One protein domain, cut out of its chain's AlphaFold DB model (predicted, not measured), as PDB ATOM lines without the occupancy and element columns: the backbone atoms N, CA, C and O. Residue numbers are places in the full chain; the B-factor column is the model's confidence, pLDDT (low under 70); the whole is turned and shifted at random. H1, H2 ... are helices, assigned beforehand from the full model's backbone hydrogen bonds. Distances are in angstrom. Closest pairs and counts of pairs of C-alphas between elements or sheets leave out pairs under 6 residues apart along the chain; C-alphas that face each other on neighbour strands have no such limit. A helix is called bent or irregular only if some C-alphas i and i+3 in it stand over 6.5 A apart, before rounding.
ATOM      1  N   THR A  95     117.513 135.941  74.609       88.00
ATOM      2  CA  THR A  95     118.470 135.754  73.507       88.00
ATOM      3  C   THR A  95     118.424 136.910  72.505       88.00
ATOM      4  O   THR A  95     117.346 137.347  72.092       88.00
ATOM      5  N   GLU A  96     119.581 137.403  72.067       88.19
ATOM      6  CA  GLU A  96     119.657 138.482  71.069       88.19
ATOM      7  C   GLU A  96     119.167 138.027  69.695       88.19
ATOM      8  O   GLU A  96     118.422 138.736  69.019       88.19
ATOM      9  N   GLU A  97     119.510 136.805  69.307       90.75
ATOM     10  CA  GLU A  97     119.086 136.168  68.061       90.75
ATOM     11  C   GLU A  97     117.571 135.971  68.059       90.75
ATOM     12  O   GLU A  97     116.894 136.222  67.062       90.75
ATOM     13  N   GLY A  98     117.020 135.611  69.219       89.75
ATOM     14  CA  GLY A  98     115.586 135.524  69.440       89.75
ATOM     15  C   GLY A  98     114.871 136.866  69.272       89.75
ATOM     16  O   GLY A  98     113.818 136.920  68.636       89.75
ATOM     17  N   ARG A  99     115.449 137.951  69.808       91.56
ATOM     18  CA  ARG A  99     114.936 139.319  69.619       91.56
ATOM     19  C   ARG A  99     115.007 139.741  68.154       91.56
ATOM     20  O   ARG A  99     114.025 140.243  67.613       91.56
ATOM     21  N   ASN A 100     116.133 139.482  67.491       92.00
ATOM     22  CA  ASN A 100     116.328 139.777  66.071       92.00
ATOM     23  C   ASN A 100     115.322 139.034  65.180       92.00
ATOM     24  O   ASN A 100     114.790 139.629  64.244       92.00
ATOM     25  N   ALA A 101     115.014 137.774  65.491       93.50
ATOM     26  CA  ALA A 101     114.017 137.002  64.760       93.50
ATOM     27  C   ALA A 101     112.606 137.597  64.892       93.50
ATOM     28  O   ALA A 101     111.917 137.767  63.890       93.50
ATOM     29  N   GLU A 102     112.178 137.980  66.100       91.75
ATOM     30  CA  GLU A 102     110.875 138.639  66.291       91.75
ATOM     31  C   GLU A 102     110.841 140.040  65.638       91.75
ATOM     32  O   GLU A 102     109.820 140.440  65.080       91.75
ATOM     33  N   LEU A 103     111.960 140.774  65.589       92.56
ATOM     34  CA  LEU A 103     112.047 142.029  64.825       92.56
ATOM     35  C   LEU A 103     111.978 141.807  63.303       92.56
ATOM     36  O   LEU A 103     111.348 142.593  62.593       92.56
ATOM     37  N   ALA A 104     112.572 140.735  62.774       93.00
ATOM     38  CA  ALA A 104     112.418 140.356  61.367       93.00
ATOM     39  C   ALA A 104     110.963 139.961  61.048       93.00
ATOM     40  O   ALA A 104     110.429 140.321  59.994       93.00
ATOM     41  N   MET A 105     110.284 139.313  61.999       91.94
ATOM     42  CA  MET A 105     108.848 139.043  61.921       91.94
ATOM     43  C   MET A 105     108.015 140.318  61.870       91.94
ATOM     44  O   MET A 105     107.125 140.427  61.027       91.94
ATOM     45  N   TYR A 106     108.344 141.308  62.701       90.25
ATOM     46  CA  TYR A 106     107.706 142.624  62.666       90.25
ATOM     47  C   TYR A 106     107.840 143.292  61.287       90.25
ATOM     48  O   TYR A 106     106.895 143.896  60.784       90.25
ATOM     49  N   ARG A 107     108.981 143.101  60.612       89.88
ATOM     50  CA  ARG A 107     109.245 143.591  59.245       89.88
ATOM     51  C   ARG A 107     108.601 142.744  58.138       89.88
ATOM     52  O   ARG A 107     108.895 142.968  56.967       89.88
ATOM     53  N   ARG A 108     107.738 141.777  58.481       90.88
ATOM     54  CA  ARG A 108     107.087 140.831  57.551       90.88
ATOM     55  C   ARG A 108     108.076 139.990  56.735       90.88
ATOM     56  O   ARG A 108     107.790 139.626  55.598       90.88
ATOM     57  N   ARG A 109     109.229 139.642  57.316       93.19
ATOM     58  CA  ARG A 109     110.246 138.786  56.680       93.19
ATOM     59  C   ARG A 109     110.388 137.456  57.423       93.19
ATOM     60  O   ARG A 109     111.353 137.248  58.158       93.19
ATOM     61  N   PRO A 110     109.442 136.523  57.233       92.69
ATOM     62  CA  PRO A 110     109.414 135.285  58.004       92.69
ATOM     63  C   PRO A 110     110.515 134.289  57.617       92.69
ATOM     64  O   PRO A 110     110.877 133.436  58.419       92.69
ATOM     65  N   ASN A 111     111.064 134.388  56.403       93.06
ATOM     66  CA  ASN A 111     112.176 133.536  55.961       93.06
ATOM     67  C   ASN A 111     113.503 133.970  56.601       93.06
ATOM     68  O   ASN A 111     114.287 133.125  57.012       93.06
ATOM     69  N   GLU A 112     113.713 135.282  56.737       94.00
ATOM     70  CA  GLU A 112     114.878 135.856  57.424       94.00
ATOM     71  C   GLU A 112     114.826 135.547  58.930       94.00
ATOM     72  O   GLU A 112     115.820 135.150  59.529       94.00
ATOM     73  N   ALA A 113     113.642 135.643  59.543       94.25
ATOM     74  CA  ALA A 113     113.453 135.250  60.938       94.25
ATOM     75  C   ALA A 113     113.776 133.762  61.178       94.25
ATOM     76  O   ALA A 113     114.421 133.419  62.167       94.25
ATOM     77  N   GLU A 114     113.355 132.880  60.265       93.31
ATOM     78  CA  GLU A 114     113.682 131.453  60.323       93.31
ATOM     79  C   GLU A 114     115.191 131.215  60.198       93.31
ATOM     80  O   GLU A 114     115.750 130.485  61.015       93.31
ATOM     81  N   SER A 115     115.863 131.848  59.229       94.00
ATOM     82  CA  SER A 115     117.302 131.651  59.027       94.00
ATOM     83  C   SER A 115     118.121 132.110  60.232       94.00
ATOM     84  O   SER A 115     119.031 131.391  60.636       94.00
ATOM     85  N   ILE A 116     117.758 133.237  60.861       94.38
ATOM     86  CA  ILE A 116     118.397 133.721  62.098       94.38
ATOM     87  C   ILE A 116     118.280 132.677  63.218       94.38
ATOM     88  O   ILE A 116     119.269 132.348  63.871       94.38
ATOM     89  N   LEU A 117     117.082 132.124  63.437       92.44
ATOM     90  CA  LEU A 117     116.849 131.141  64.503       92.44
ATOM     91  C   LEU A 117     117.574 129.820  64.243       92.44
ATOM     92  O   LEU A 117     118.095 129.211  65.176       92.44
ATOM     93  N   VAL A 118     117.612 129.382  62.985       93.19
ATOM     94  CA  VAL A 118     118.302 128.156  62.580       93.19
ATOM     95  C   VAL A 118     119.816 128.303  62.739       93.19
ATOM     96  O   VAL A 118     120.445 127.428  63.327       93.19
ATOM     97  N   GLN A 119     120.393 129.427  62.303       92.12
ATOM     98  CA  GLN A 119     121.819 129.728  62.482       92.12
ATOM     99  C   GLN A 119     122.214 129.783  63.964       92.12
ATOM    100  O   GLN A 119     123.278 129.301  64.338       92.12
ATOM    101  N   ALA A 120     121.331 130.301  64.821       89.75
ATOM    102  CA  ALA A 120     121.523 130.334  66.270       89.75
ATOM    103  C   ALA A 120     121.300 128.973  66.969       89.75
ATOM    104  O   ALA A 120     121.409 128.874  68.197       89.75
ATOM    105  N   GLY A 121     120.911 127.925  66.234       88.62
ATOM    106  CA  GLY A 121     120.573 126.618  66.801       88.62
ATOM    107  C   GLY A 121     119.346 126.647  67.723       88.62
ATOM    108  O   GLY A 121     119.272 125.874  68.675       88.62
ATOM    109  N   LEU A 122     118.405 127.571  67.507       88.69
ATOM    110  CA  LEU A 122     117.133 127.685  68.235       88.69
ATOM    111  C   LEU A 122     116.011 126.988  67.446       88.69
ATOM    112  O   LEU A 122     115.020 127.605  67.040       88.69
ATOM    113  N   THR A 123     116.170 125.682  67.229       89.38
ATOM    114  CA  THR A 123     115.285 124.840  66.400       89.38
ATOM    115  C   THR A 123     113.834 124.874  66.881       89.38
ATOM    116  O   THR A 123     112.930 125.132  66.085       89.38
ATOM    117  N   TYR A 124     113.596 124.722  68.189       89.94
ATOM    118  CA  TYR A 124     112.250 124.789  68.765       89.94
ATOM    119  C   TYR A 124     111.555 126.127  68.470       89.94
ATOM    120  O   TYR A 124     110.378 126.151  68.103       89.94
ATOM    121  N   ARG A 125     112.270 127.258  68.574       90.06
ATOM    122  CA  ARG A 125     111.698 128.571  68.237       90.06
ATOM    123  C   ARG A 125     111.400 128.705  66.752       90.06
ATOM    124  O   ARG A 125     110.341 129.232  66.429       90.06
ATOM    125  N   ALA A 126     112.279 128.223  65.875       92.00
ATOM    126  CA  ALA A 126     112.046 128.241  64.431       92.00
ATOM    127  C   ALA A 126     110.804 127.414  64.049       92.00
ATOM    128  O   ALA A 126     109.939 127.879  63.308       92.00
ATOM    129  N   ILE A 127     110.659 126.219  64.631       90.88
ATOM    130  CA  ILE A 127     109.483 125.359  64.442       90.88
ATOM    131  C   ILE A 127     108.225 126.064  64.958       90.88
ATOM    132  O   ILE A 127     107.236 126.198  64.238       90.88
ATOM    133  N   LYS A 128     108.272 126.591  66.185       91.06
ATOM    134  CA  LYS A 128     107.152 127.320  66.789       91.06
ATOM    135  C   LYS A 128     106.762 128.561  65.993       91.06
ATOM    136  O   LYS A 128     105.581 128.899  65.931       91.06
ATOM    137  N   LEU A 129     107.733 129.248  65.397       91.81
ATOM    138  CA  LEU A 129     107.492 130.384  64.521       91.81
ATOM    139  C   LEU A 129     106.688 129.957  63.290       91.81
ATOM    140  O   LEU A 129     105.675 130.576  62.976       91.81
ATOM    141  N   ASN A 130     107.088 128.864  62.641       91.12
ATOM    142  CA  ASN A 130     106.380 128.332  61.481       91.12
ATOM    143  C   ASN A 130     104.978 127.814  61.816       91.12
ATOM    144  O   ASN A 130     104.057 128.033  61.031       91.12
ATOM    145  N   ILE A 131     104.782 127.240  63.005       90.38
ATOM    146  CA  ILE A 131     103.454 126.875  63.524       90.38
ATOM    147  C   ILE A 131     102.559 128.114  63.674       90.38
ATOM    148  O   ILE A 131     101.424 128.101  63.210       90.38
ATOM    149  N   LYS A 132     103.063 129.210  64.268       89.38
ATOM    150  CA  LYS A 132     102.301 130.471  64.394       89.38
ATOM    151  C   LYS A 132     101.892 131.048  63.032       89.38
ATOM    152  O   LYS A 132     100.871 131.717  62.944       89.38
ATOM    153  N   LEU A 133     102.704 130.818  62.000       89.06
ATOM    154  CA  LEU A 133     102.447 131.254  60.624       89.06
ATOM    155  C   LEU A 133     101.630 130.250  59.803       89.06
ATOM    156  O   LEU A 133     101.456 130.466  58.608       89.06
ATOM    157  N   PHE A 134     101.169 129.149  60.407       87.94
ATOM    158  CA  PHE A 134     100.475 128.054  59.723       87.94
ATOM    159  C   PHE A 134     101.281 127.417  58.569       87.94
ATOM    160  O   PHE A 134     100.721 126.777  57.682       87.94
ATOM    161  N   ARG A 135     102.617 127.533  58.584       89.62
ATOM    162  CA  ARG A 135     103.529 126.909  57.606       89.62
ATOM    163  C   ARG A 135     103.910 125.495  58.051       89.62
ATOM    164  O   ARG A 135     105.055 125.235  58.421       89.62
ATOM    165  N   TRP A 136     102.937 124.585  58.042       86.94
ATOM    166  CA  TRP A 136     103.070 123.230  58.600       86.94
ATOM    167  C   TRP A 136     104.093 122.359  57.881       86.94
ATOM    168  O   TRP A 136     104.900 121.709  58.537       86.94
ATOM    169  N   GLU A 137     104.098 122.376  56.549       87.44
ATOM    170  CA  GLU A 137     105.054 121.606  55.746       87.44
ATOM    171  C   GLU A 137     106.490 122.012  56.070       87.44
ATOM    172  O   GLU A 137     107.349 121.168  56.319       87.44
ATOM    173  N   ARG A 138     106.732 123.325  56.175       88.56
ATOM    174  CA  ARG A 138     108.041 123.863  56.543       88.56
ATOM    175  C   ARG A 138     108.419 123.510  57.981       88.56
ATOM    176  O   ARG A 138     109.563 123.140  58.228       88.56
ATOM    177  N   ALA A 139     107.473 123.594  58.918       89.56
ATOM    178  CA  ALA A 139     107.694 123.203  60.310       89.56
ATOM    179  C   ALA A 139     108.057 121.713  60.443       89.56
ATOM    180  O   ALA A 139     108.990 121.383  61.173       89.56
ATOM    181  N   LEU A 140     107.366 120.829  59.714       87.38
ATOM    182  CA  LEU A 140     107.658 119.394  59.680       87.38
ATOM    183  C   LEU A 140     109.004 119.102  59.016       87.38
ATOM    184  O   LEU A 140     109.779 118.320  59.561       87.38
ATOM    185  N   ALA A 141     109.316 119.759  57.897       89.12
ATOM    186  CA  ALA A 141     110.602 119.602  57.222       89.12
ATOM    187  C   ALA A 141     111.771 119.988  58.142       89.12
ATOM    188  O   ALA A 141     112.735 119.234  58.258       89.12
ATOM    189  N   LEU A 142     111.664 121.112  58.861       88.81
ATOM    190  CA  LEU A 142     112.664 121.509  59.859       88.81
ATOM    191  C   LEU A 142     112.761 120.491  61.003       88.81
ATOM    192  O   LEU A 142     113.860 120.103  61.391       88.81
ATOM    193  N   ALA A 143     111.625 120.026  61.530       89.00
ATOM    194  CA  ALA A 143     111.598 119.037  62.606       89.00
ATOM    195  C   ALA A 143     112.257 117.705  62.195       89.00
ATOM    196  O   ALA A 143     112.992 117.110  62.981       89.00
ATOM    197  N   GLN A 144     112.045 117.261  60.952       89.38
ATOM    198  CA  GLN A 144     112.670 116.063  60.387       89.38
ATOM    199  C   GLN A 144     114.171 116.250  60.142       89.38
ATOM    200  O   GLN A 144     114.953 115.371  60.499       89.38
ATOM    201  N   GLN A 145     114.585 117.399  59.594       90.12
ATOM    202  CA  GLN A 145     115.995 117.721  59.350       90.12
ATOM    203  C   GLN A 145     116.820 117.702  60.641       90.12
ATOM    204  O   GLN A 145     117.877 117.077  60.690       90.12
ATOM    205  N   TYR A 146     116.312 118.335  61.700       87.56
ATOM    206  CA  TYR A 146     116.987 118.390  62.999       87.56
ATOM    207  C   TYR A 146     116.636 117.214  63.923       87.56
ATOM    208  O   TYR A 146     117.165 117.139  65.029       87.56
ATOM    209  N   LYS A 147     115.762 116.292  63.484       84.75
ATOM    210  CA  LYS A 147     115.251 115.140  64.254       84.75
ATOM    211  C   LYS A 147     114.732 115.525  65.649       84.75
ATOM    212  O   LYS A 147     114.900 114.785  66.616       84.75
ATOM    213  N   GLN A 148     114.110 116.697  65.761       83.62
ATOM    214  CA  GLN A 148     113.636 117.275  67.018       83.62
ATOM    215  C   GLN A 148     112.184 117.735  66.884       83.62
ATOM    216  O   GLN A 148     111.793 118.300  65.867       83.62
ATOM    217  N   HIS A 149     111.403 117.550  67.951       80.31
ATOM    218  CA  HIS A 149     110.082 118.160  68.138       80.31
ATOM    219  C   HIS A 149     109.013 117.837  67.074       80.31
ATOM    220  O   HIS A 149     108.061 118.607  66.911       80.31
ATOM    221  N   THR A 150     109.124 116.709  66.366       83.69
ATOM    222  CA  THR A 150     108.121 116.242  65.386       83.69
ATOM    223  C   THR A 150     106.752 116.015  66.031       83.69
ATOM    224  O   THR A 150     105.733 116.471  65.514       83.69
ATOM    225  N   ASP A 151     106.749 115.399  67.211       81.81
ATOM    226  CA  ASP A 151     105.609 115.232  68.113       81.81
ATOM    227  C   ASP A 151     104.906 116.560  68.424       81.81
ATOM    228  O   ASP A 151     103.680 116.652  68.363       81.81
ATOM    229  N   THR A 152     105.673 117.619  68.694       83.75
ATOM    230  CA  THR A 152     105.105 118.930  69.021       83.75
ATOM    231  C   THR A 152     104.365 119.543  67.833       83.75
ATOM    232  O   THR A 152     103.295 120.119  68.018       83.75
ATOM    233  N   VAL A 153     104.890 119.392  66.610       83.12
ATOM    234  CA  VAL A 153     104.253 119.921  65.392       83.12
ATOM    235  C   VAL A 153     102.936 119.200  65.133       83.12
ATOM    236  O   VAL A 153     101.929 119.852  64.851       83.12
ATOM    237  N   LEU A 154     102.933 117.873  65.274       83.25
ATOM    238  CA  LEU A 154     101.734 117.054  65.113       83.25
ATOM    239  C   LEU A 154     100.675 117.400  66.169       83.25
ATOM    240  O   LEU A 154      99.513 117.597  65.816       83.25
ATOM    241  N   TRP A 155     101.078 117.588  67.428       82.75
ATOM    242  CA  TRP A 155     100.169 117.999  68.502       82.75
ATOM    243  C   TRP A 155      99.534 119.371  68.240       82.75
ATOM    244  O   TRP A 155      98.324 119.542  68.383       82.75
ATOM    245  N   TYR A 156     100.321 120.355  67.790       81.19
ATOM    246  CA  TYR A 156      99.780 121.668  67.420       81.19
ATOM    247  C   TYR A 156      98.834 121.601  66.212       81.19
ATOM    248  O   TYR A 156      97.902 122.400  66.143       81.19
ATOM    249  N   ARG A 157      99.045 120.654  65.290       78.00
ATOM    250  CA  ARG A 157      98.194 120.456  64.109       78.00
ATOM    251  C   ARG A 157      96.849 119.815  64.459       78.00
ATOM    252  O   ARG A 157      95.827 120.298  63.986       78.00
ATOM    253  N   GLN A 158      96.836 118.794  65.322       75.56
ATOM    254  CA  GLN A 158      95.606 118.121  65.786       75.56
ATOM    255  C   GLN A 158      94.642 119.068  66.515       75.56
ATOM    256  O   GLN A 158      93.429 118.867  66.520       75.56
ATOM    257  N   ARG A 159      95.180 120.120  67.136       70.75
ATOM    258  CA  ARG A 159      94.404 121.088  67.912       70.75
ATOM    259  C   ARG A 159      93.582 122.056  67.050       70.75
ATOM    260  O   ARG A 159      92.732 122.761  67.592       70.75
ATOM    261  N   ILE A 160      93.830 122.138  65.743       66.81
ATOM    262  CA  ILE A 160      93.110 123.063  64.863       66.81
ATOM    263  C   ILE A 160      91.841 122.373  64.348       66.81
ATOM    264  O   ILE A 160      91.953 121.392  63.612       66.81
ATOM    265  N   PRO A 161      90.642 122.886  64.684       54.91
ATOM    266  CA  PRO A 161      89.385 122.184  64.427       54.91
ATOM    267  C   PRO A 161      89.102 121.957  62.936       54.91
ATOM    268  O   PRO A 161      88.561 120.927  62.565       54.91
ATOM    269  N   GLN A 162      89.565 122.855  62.061       55.53
ATOM    270  CA  GLN A 162      89.409 122.744  60.601       55.53
ATOM    271  C   GLN A 162      90.168 121.560  59.968       55.53
ATOM    272  O   GLN A 162      89.943 121.258  58.804       55.53
ATOM    273  N   PHE A 163      91.083 120.909  60.697       50.94
ATOM    274  CA  PHE A 163      91.894 119.789  60.200       50.94
ATOM    275  C   PHE A 163      91.622 118.460  60.921       50.94
ATOM    276  O   PHE A 163      92.239 117.452  60.575       50.94
ATOM    277  N   GLN A 164      90.719 118.438  61.910       51.56
ATOM    278  CA  GLN A 164      90.395 117.233  62.686       51.56
ATOM    279  C   GLN A 164      89.738 116.139  61.838       51.56
ATOM    280  O   GLN A 164      89.962 114.963  62.095       51.56
ATOM    281  N   GLU A 165      89.023 116.518  60.777       52.41
ATOM    282  CA  GLU A 165      88.385 115.579  59.844       52.41
ATOM    283  C   GLU A 165      89.395 114.726  59.046       52.41
ATOM    284  O   GLU A 165      89.020 113.713  58.467       52.41
ATOM    285  N   LEU A 166      90.681 115.107  59.021       52.38
ATOM    286  CA  LEU A 166      91.711 114.479  58.180       52.38
ATOM    287  C   LEU A 166      92.697 113.576  58.938       52.38
ATOM    288  O   LEU A 166      93.594 113.017  58.309       52.38
ATOM    289  N   PHE A 167      92.585 113.439  60.262       45.38
ATOM    290  CA  PHE A 167      93.551 112.667  61.050       45.38
ATOM    291  C   PHE A 167      92.878 111.770  62.088       45.38
ATOM    292  O   PHE A 167      92.676 112.158  63.238       45.38
ATOM    293  N   GLU A 168      92.662 110.515  61.707       54.16
ATOM    294  CA  GLU A 168      92.715 109.406  62.652       54.16
ATOM    295  C   GLU A 168      94.161 108.887  62.729       54.16
ATOM    296  O   GLU A 168      94.867 108.830  61.725       54.16
ATOM    297  N   GLN A 169      94.576 108.473  63.931       53.00
ATOM    298  CA  GLN A 169      95.800 107.706  64.224       53.00
ATOM    299  C   GLN A 169      97.126 108.482  64.370       53.00
ATOM    300  O   GLN A 169      98.061 108.267  63.611       53.00
ATOM    301  N   VAL A 170      97.280 109.272  65.444       56.78
ATOM    302  CA  VAL A 170      98.538 109.298  66.234       56.78
ATOM    303  C   VAL A 170      98.187 109.602  67.697       56.78
ATOM    304  O   VAL A 170      97.731 110.706  68.002       56.78
ATOM    305  N   ALA A 171      98.406 108.645  68.605       59.59
ATOM    306  CA  ALA A 171      98.313 108.878  70.046       59.59
ATOM    307  C   ALA A 171      99.534 109.693  70.501       59.59
ATOM    308  O   ALA A 171     100.656 109.190  70.503       59.59
ATOM    309  N   LEU A 172      99.331 110.972  70.825       65.25
ATOM    310  CA  LEU A 172     100.386 111.866  71.304       65.25
ATOM    311  C   LEU A 172     100.190 112.161  72.794       65.25
ATOM    312  O   LEU A 172      99.154 112.682  73.205       65.25
ATOM    313  N   ASP A 173     101.214 111.884  73.600       76.19
ATOM    314  CA  ASP A 173     101.202 112.152  75.039       76.19
ATOM    315  C   ASP A 173     101.402 113.647  75.338       76.19
ATOM    316  O   ASP A 173     102.523 114.163  75.404       76.19
ATOM    317  N   GLU A 174     100.305 114.368  75.591       72.62
ATOM    318  CA  GLU A 174     100.337 115.822  75.812       72.62
ATOM    319  C   GLU A 174     101.242 116.270  76.972       72.62
ATOM    320  O   GLU A 174     101.790 117.377  76.965       72.62
ATOM    321  N   LYS A 175     101.360 115.435  78.012       79.69
ATOM    322  CA  LYS A 175     102.128 115.751  79.227       79.69
ATOM    323  C   LYS A 175     103.626 115.814  78.932       79.69
ATOM    324  O   LYS A 175     104.287 116.760  79.361       79.69
ATOM    325  N   GLN A 176     104.134 114.868  78.144       79.25
ATOM    326  CA  GLN A 176     105.548 114.814  77.766       79.25
ATOM    327  C   GLN A 176     105.918 115.982  76.844       79.25
ATOM    328  O   GLN A 176     106.953 116.620  77.026       79.25
ATOM    329  N   ILE A 177     105.032 116.334  75.909       78.19
ATOM    330  CA  ILE A 177     105.225 117.477  75.006       78.19
ATOM    331  C   ILE A 177     105.334 118.785  75.798       78.19
ATOM    332  O   ILE A 177     106.242 119.586  75.565       78.19
ATOM    333  N   LYS A 178     104.442 119.004  76.774       81.44
ATOM    334  CA  LYS A 178     104.477 120.199  77.635       81.44
ATOM    335  C   LYS A 178     105.773 120.278  78.450       81.44
ATOM    336  O   LYS A 178     106.342 121.363  78.545       81.44
ATOM    337  N   GLN A 179     106.262 119.155  78.977       84.75
ATOM    338  CA  GLN A 179     107.540 119.092  79.697       84.75
ATOM    339  C   GLN A 179     108.730 119.421  78.784       84.75
ATOM    340  O   GLN A 179     109.489 120.334  79.100       84.75
ATOM    341  N   ARG A 180     108.815 118.813  77.592       83.31
ATOM    342  CA  ARG A 180     109.859 119.120  76.591       83.31
ATOM    343  C   ARG A 180     109.891 120.603  76.214       83.31
ATOM    344  O   ARG A 180     110.956 121.200  76.097       83.31
ATOM    345  N   ILE A 181     108.723 121.231  76.059       83.19
ATOM    346  CA  ILE A 181     108.620 122.670  75.769       83.19
ATOM    347  C   ILE A 181     109.180 123.521  76.918       83.19
ATOM    348  O   ILE A 181     109.788 124.565  76.670       83.19
ATOM    349  N   LEU A 182     108.928 123.132  78.169       84.75
ATOM    350  CA  LEU A 182     109.441 123.846  79.339       84.75
ATOM    351  C   LEU A 182     110.958 123.697  79.455       84.75
ATOM    352  O   LEU A 182     111.639 124.694  79.689       84.75
ATOM    353  N   GLU A 183     111.481 122.498  79.215       86.31
ATOM    354  CA  GLU A 183     112.920 122.227  79.191       86.31
ATOM    355  C   GLU A 183     113.636 123.057  78.124       86.31
ATOM    356  O   GLU A 183     114.630 123.709  78.427       86.31
ATOM    357  N   GLU A 184     113.110 123.125  76.898       82.88
ATOM    358  CA  GLU A 184     113.703 123.943  75.830       82.88
ATOM    359  C   GLU A 184     113.696 125.441  76.161       82.88
ATOM    360  O   GLU A 184     114.670 126.150  75.904       82.88
ATOM    361  N   LYS A 185     112.632 125.937  76.804       81.31
ATOM    362  CA  LYS A 185     112.591 127.324  77.294       81.31
ATOM    363  C   LYS A 185     113.606 127.574  78.410       81.31
ATOM    364  O   LYS A 185     114.191 128.654  78.456       81.31
ATOM    365  N   ALA A 186     113.807 126.607  79.305       84.19
ATOM    366  CA  ALA A 186     114.798 126.707  80.371       84.19
ATOM    367  C   ALA A 186     116.225 126.684  79.802       84.19
ATOM    368  O   ALA A 186     117.033 127.535  80.167       84.19
ATOM    369  N   LYS A 187     116.508 125.792  78.843       83.75
ATOM    370  CA  LYS A 187     117.785 125.747  78.114       83.75
ATOM    371  C   LYS A 187     118.070 127.062  77.405       83.75
ATOM    372  O   LYS A 187     119.186 127.561  77.468       83.75
ATOM    373  N   GLU A 188     117.062 127.646  76.758       79.94
ATOM    374  CA  GLU A 188     117.205 128.952  76.120       79.94
ATOM    375  C   GLU A 188     117.535 130.061  77.130       79.94
ATOM    376  O   GLU A 188     118.381 130.909  76.853       79.94
ATOM    377  N   ALA A 189     116.907 130.047  78.308       79.06
ATOM    378  CA  ALA A 189     117.173 131.023  79.362       79.06
ATOM    379  C   ALA A 189     118.554 130.853  80.026       79.06
ATOM    380  O   ALA A 189     119.083 131.821  80.559       79.06
ATOM    381  N   GLN A 190     119.132 129.649  79.995       81.75
ATOM    382  CA  GLN A 190     120.433 129.331  80.602       81.75
ATOM    383  C   GLN A 190     121.628 129.529  79.651       81.75
ATOM    384  O   GLN A 190     122.771 129.345  80.069       81.75
ATOM    385  N   ARG A 191     121.405 129.892  78.379       77.81
ATOM    386  CA  ARG A 191     122.504 130.081  77.417       77.81
ATOM    387  C   ARG A 191     123.448 131.222  77.837       77.81
ATOM    388  O   ARG A 191     122.988 132.248  78.345       77.81
ATOM    389  N   PRO A 192     124.763 131.107  77.568       66.44
ATOM    390  CA  PRO A 192     125.688 132.219  77.762       66.44
ATOM    391  C   PRO A 192     125.267 133.389  76.858       66.44
ATOM    392  O   PRO A 192     125.118 133.217  75.653       66.44
ATOM    393  N   GLY A 193     125.008 134.560  77.448       68.00
ATOM    394  CA  GLY A 193     124.472 135.735  76.738       68.00
ATOM    395  C   GLY A 193     122.958 135.945  76.875       68.00
ATOM    396  O   GLY A 193     122.450 136.983  76.458       68.00
ATOM    397  N   ALA A 194     122.237 135.022  77.520       69.88
ATOM    398  CA  ALA A 194     120.822 135.163  77.846       69.88
ATOM    399  C   ALA A 194     120.610 136.250  78.917       69.88
ATOM    400  O   ALA A 194     120.620 135.986  80.119       69.88
ATOM    401  N   LYS A 195     120.420 137.497  78.486       73.38
ATOM    402  CA  LYS A 195     120.080 138.620  79.365       73.38
ATOM    403  C   LYS A 195     118.800 139.271  78.873       73.38
ATOM    404  O   LYS A 195     118.635 139.538  77.682       73.38
ATOM    405  N   ARG A 196     117.888 139.534  79.812       71.62
ATOM    406  CA  ARG A 196     116.722 140.374  79.526       71.62
ATOM    407  C   ARG A 196     117.215 141.730  79.042       71.62
ATOM    408  O   ARG A 196     118.236 142.216  79.524       71.62
ATOM    409  N   TYR A 197     116.497 142.303  78.087       74.94
ATOM    410  CA  TYR A 197     116.799 143.650  77.635       74.94
ATOM    411  C   TYR A 197     116.455 144.619  78.769       74.94
ATOM    412  O   TYR A 197     115.293 144.679  79.179       74.94
ATOM    413  N   VAL A 198     117.478 145.285  79.308       67.00
ATOM    414  CA  VAL A 198     117.358 146.311  80.355       67.00
ATOM    415  C   VAL A 198     117.345 147.683  79.702       67.00
ATOM    416  O   VAL A 198     118.143 147.904  78.764       67.00
TER     417      VAL A 198
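This is residues 95 to 198 of the 198 residues of the protein "WD_REPEATS_REGION domain-containing protein" of Haematococcus lacustris (UniProt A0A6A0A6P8). The longest helix, H7, runs back along one side of a stack of five short helices, H1 to H5, which lie side by side in a zigzag, each folding back on the one before. H7 crosses H5 and H3 steeply and is only loosely fastened to the stack, while residues 159 to 165, of which 161 to 165 belong to H6, stick out at the H5 end. The printed part has 104 residues with seven named helices, H1 to H7 in chain order, and no named strand; its class is all helix. It is compact, with a radius of gyration of the C-alphas of 14.5 A, yet elongated, spanning 46 by 29 by 25 A.

H7, residues 174 to 189, is 23.0 A long, from C-alpha 174 at (100.337, 115.822, 75.812) to C-alpha 189 at (117.173, 131.023, 79.362). H1, residues 96 to 106, begins with C-alpha 96 at (119.657, 138.482, 71.069) and measures 15.2 A. H2, residues 110 to 119, and H3, residues 123 to 132, measure 14.3 A each; H4, residues 136 to 145, 14.1 A; H5, residues 150 to 158, 12.7 A. H6, residues 161 to 166, measures 10.2 A and is irregular: C-alphas 162 and 165 are 7.3 A apart.

With residues 174 to 177 alone, H7 only just touches H5, with 3 pairs of C-alphas within 8 A; the closest C-alphas, of Thr 152 and Ile 177, are 6.2 A apart, at a steep tilt of 59 degrees, opposite ways. H7 is close to H3 but not clearly touching, the closest C-alphas, of Tyr 124 and Glu 184, being 7.3 A apart. H7 is apart from H1, H2, H4 and H6. H3 and H4 form a helical hairpin and touch at a shallow tilt of 11 degrees, the closest C-alphas being those of Ile 127 and Ala 139, 5.0 A apart. H4 and H5 are a hairpin too, closest at the C-alphas of Ala 143 and Thr 150, 5.3 A. So are H2 and H3, at Glu 114 and Ala 126, C-alphas 5.5 A apart, and H1 and H2, at Ala 101 and Ala 113, C-alphas 4.2 A apart. In H1, H2, H3, H4, H5 and H7 every O i to N i+4 pair is within hydrogen-bond range; in H6 0 of 2 are, beside 2 of 3 O i to N i+3 pairs.

The C-alphas of Glu 168 and Val 198, 47.8 A apart, are the two farthest apart. The printed part has no cut and no long link. pLDDT is under 70 at residues 160 to 172, 192 to 194 and 198.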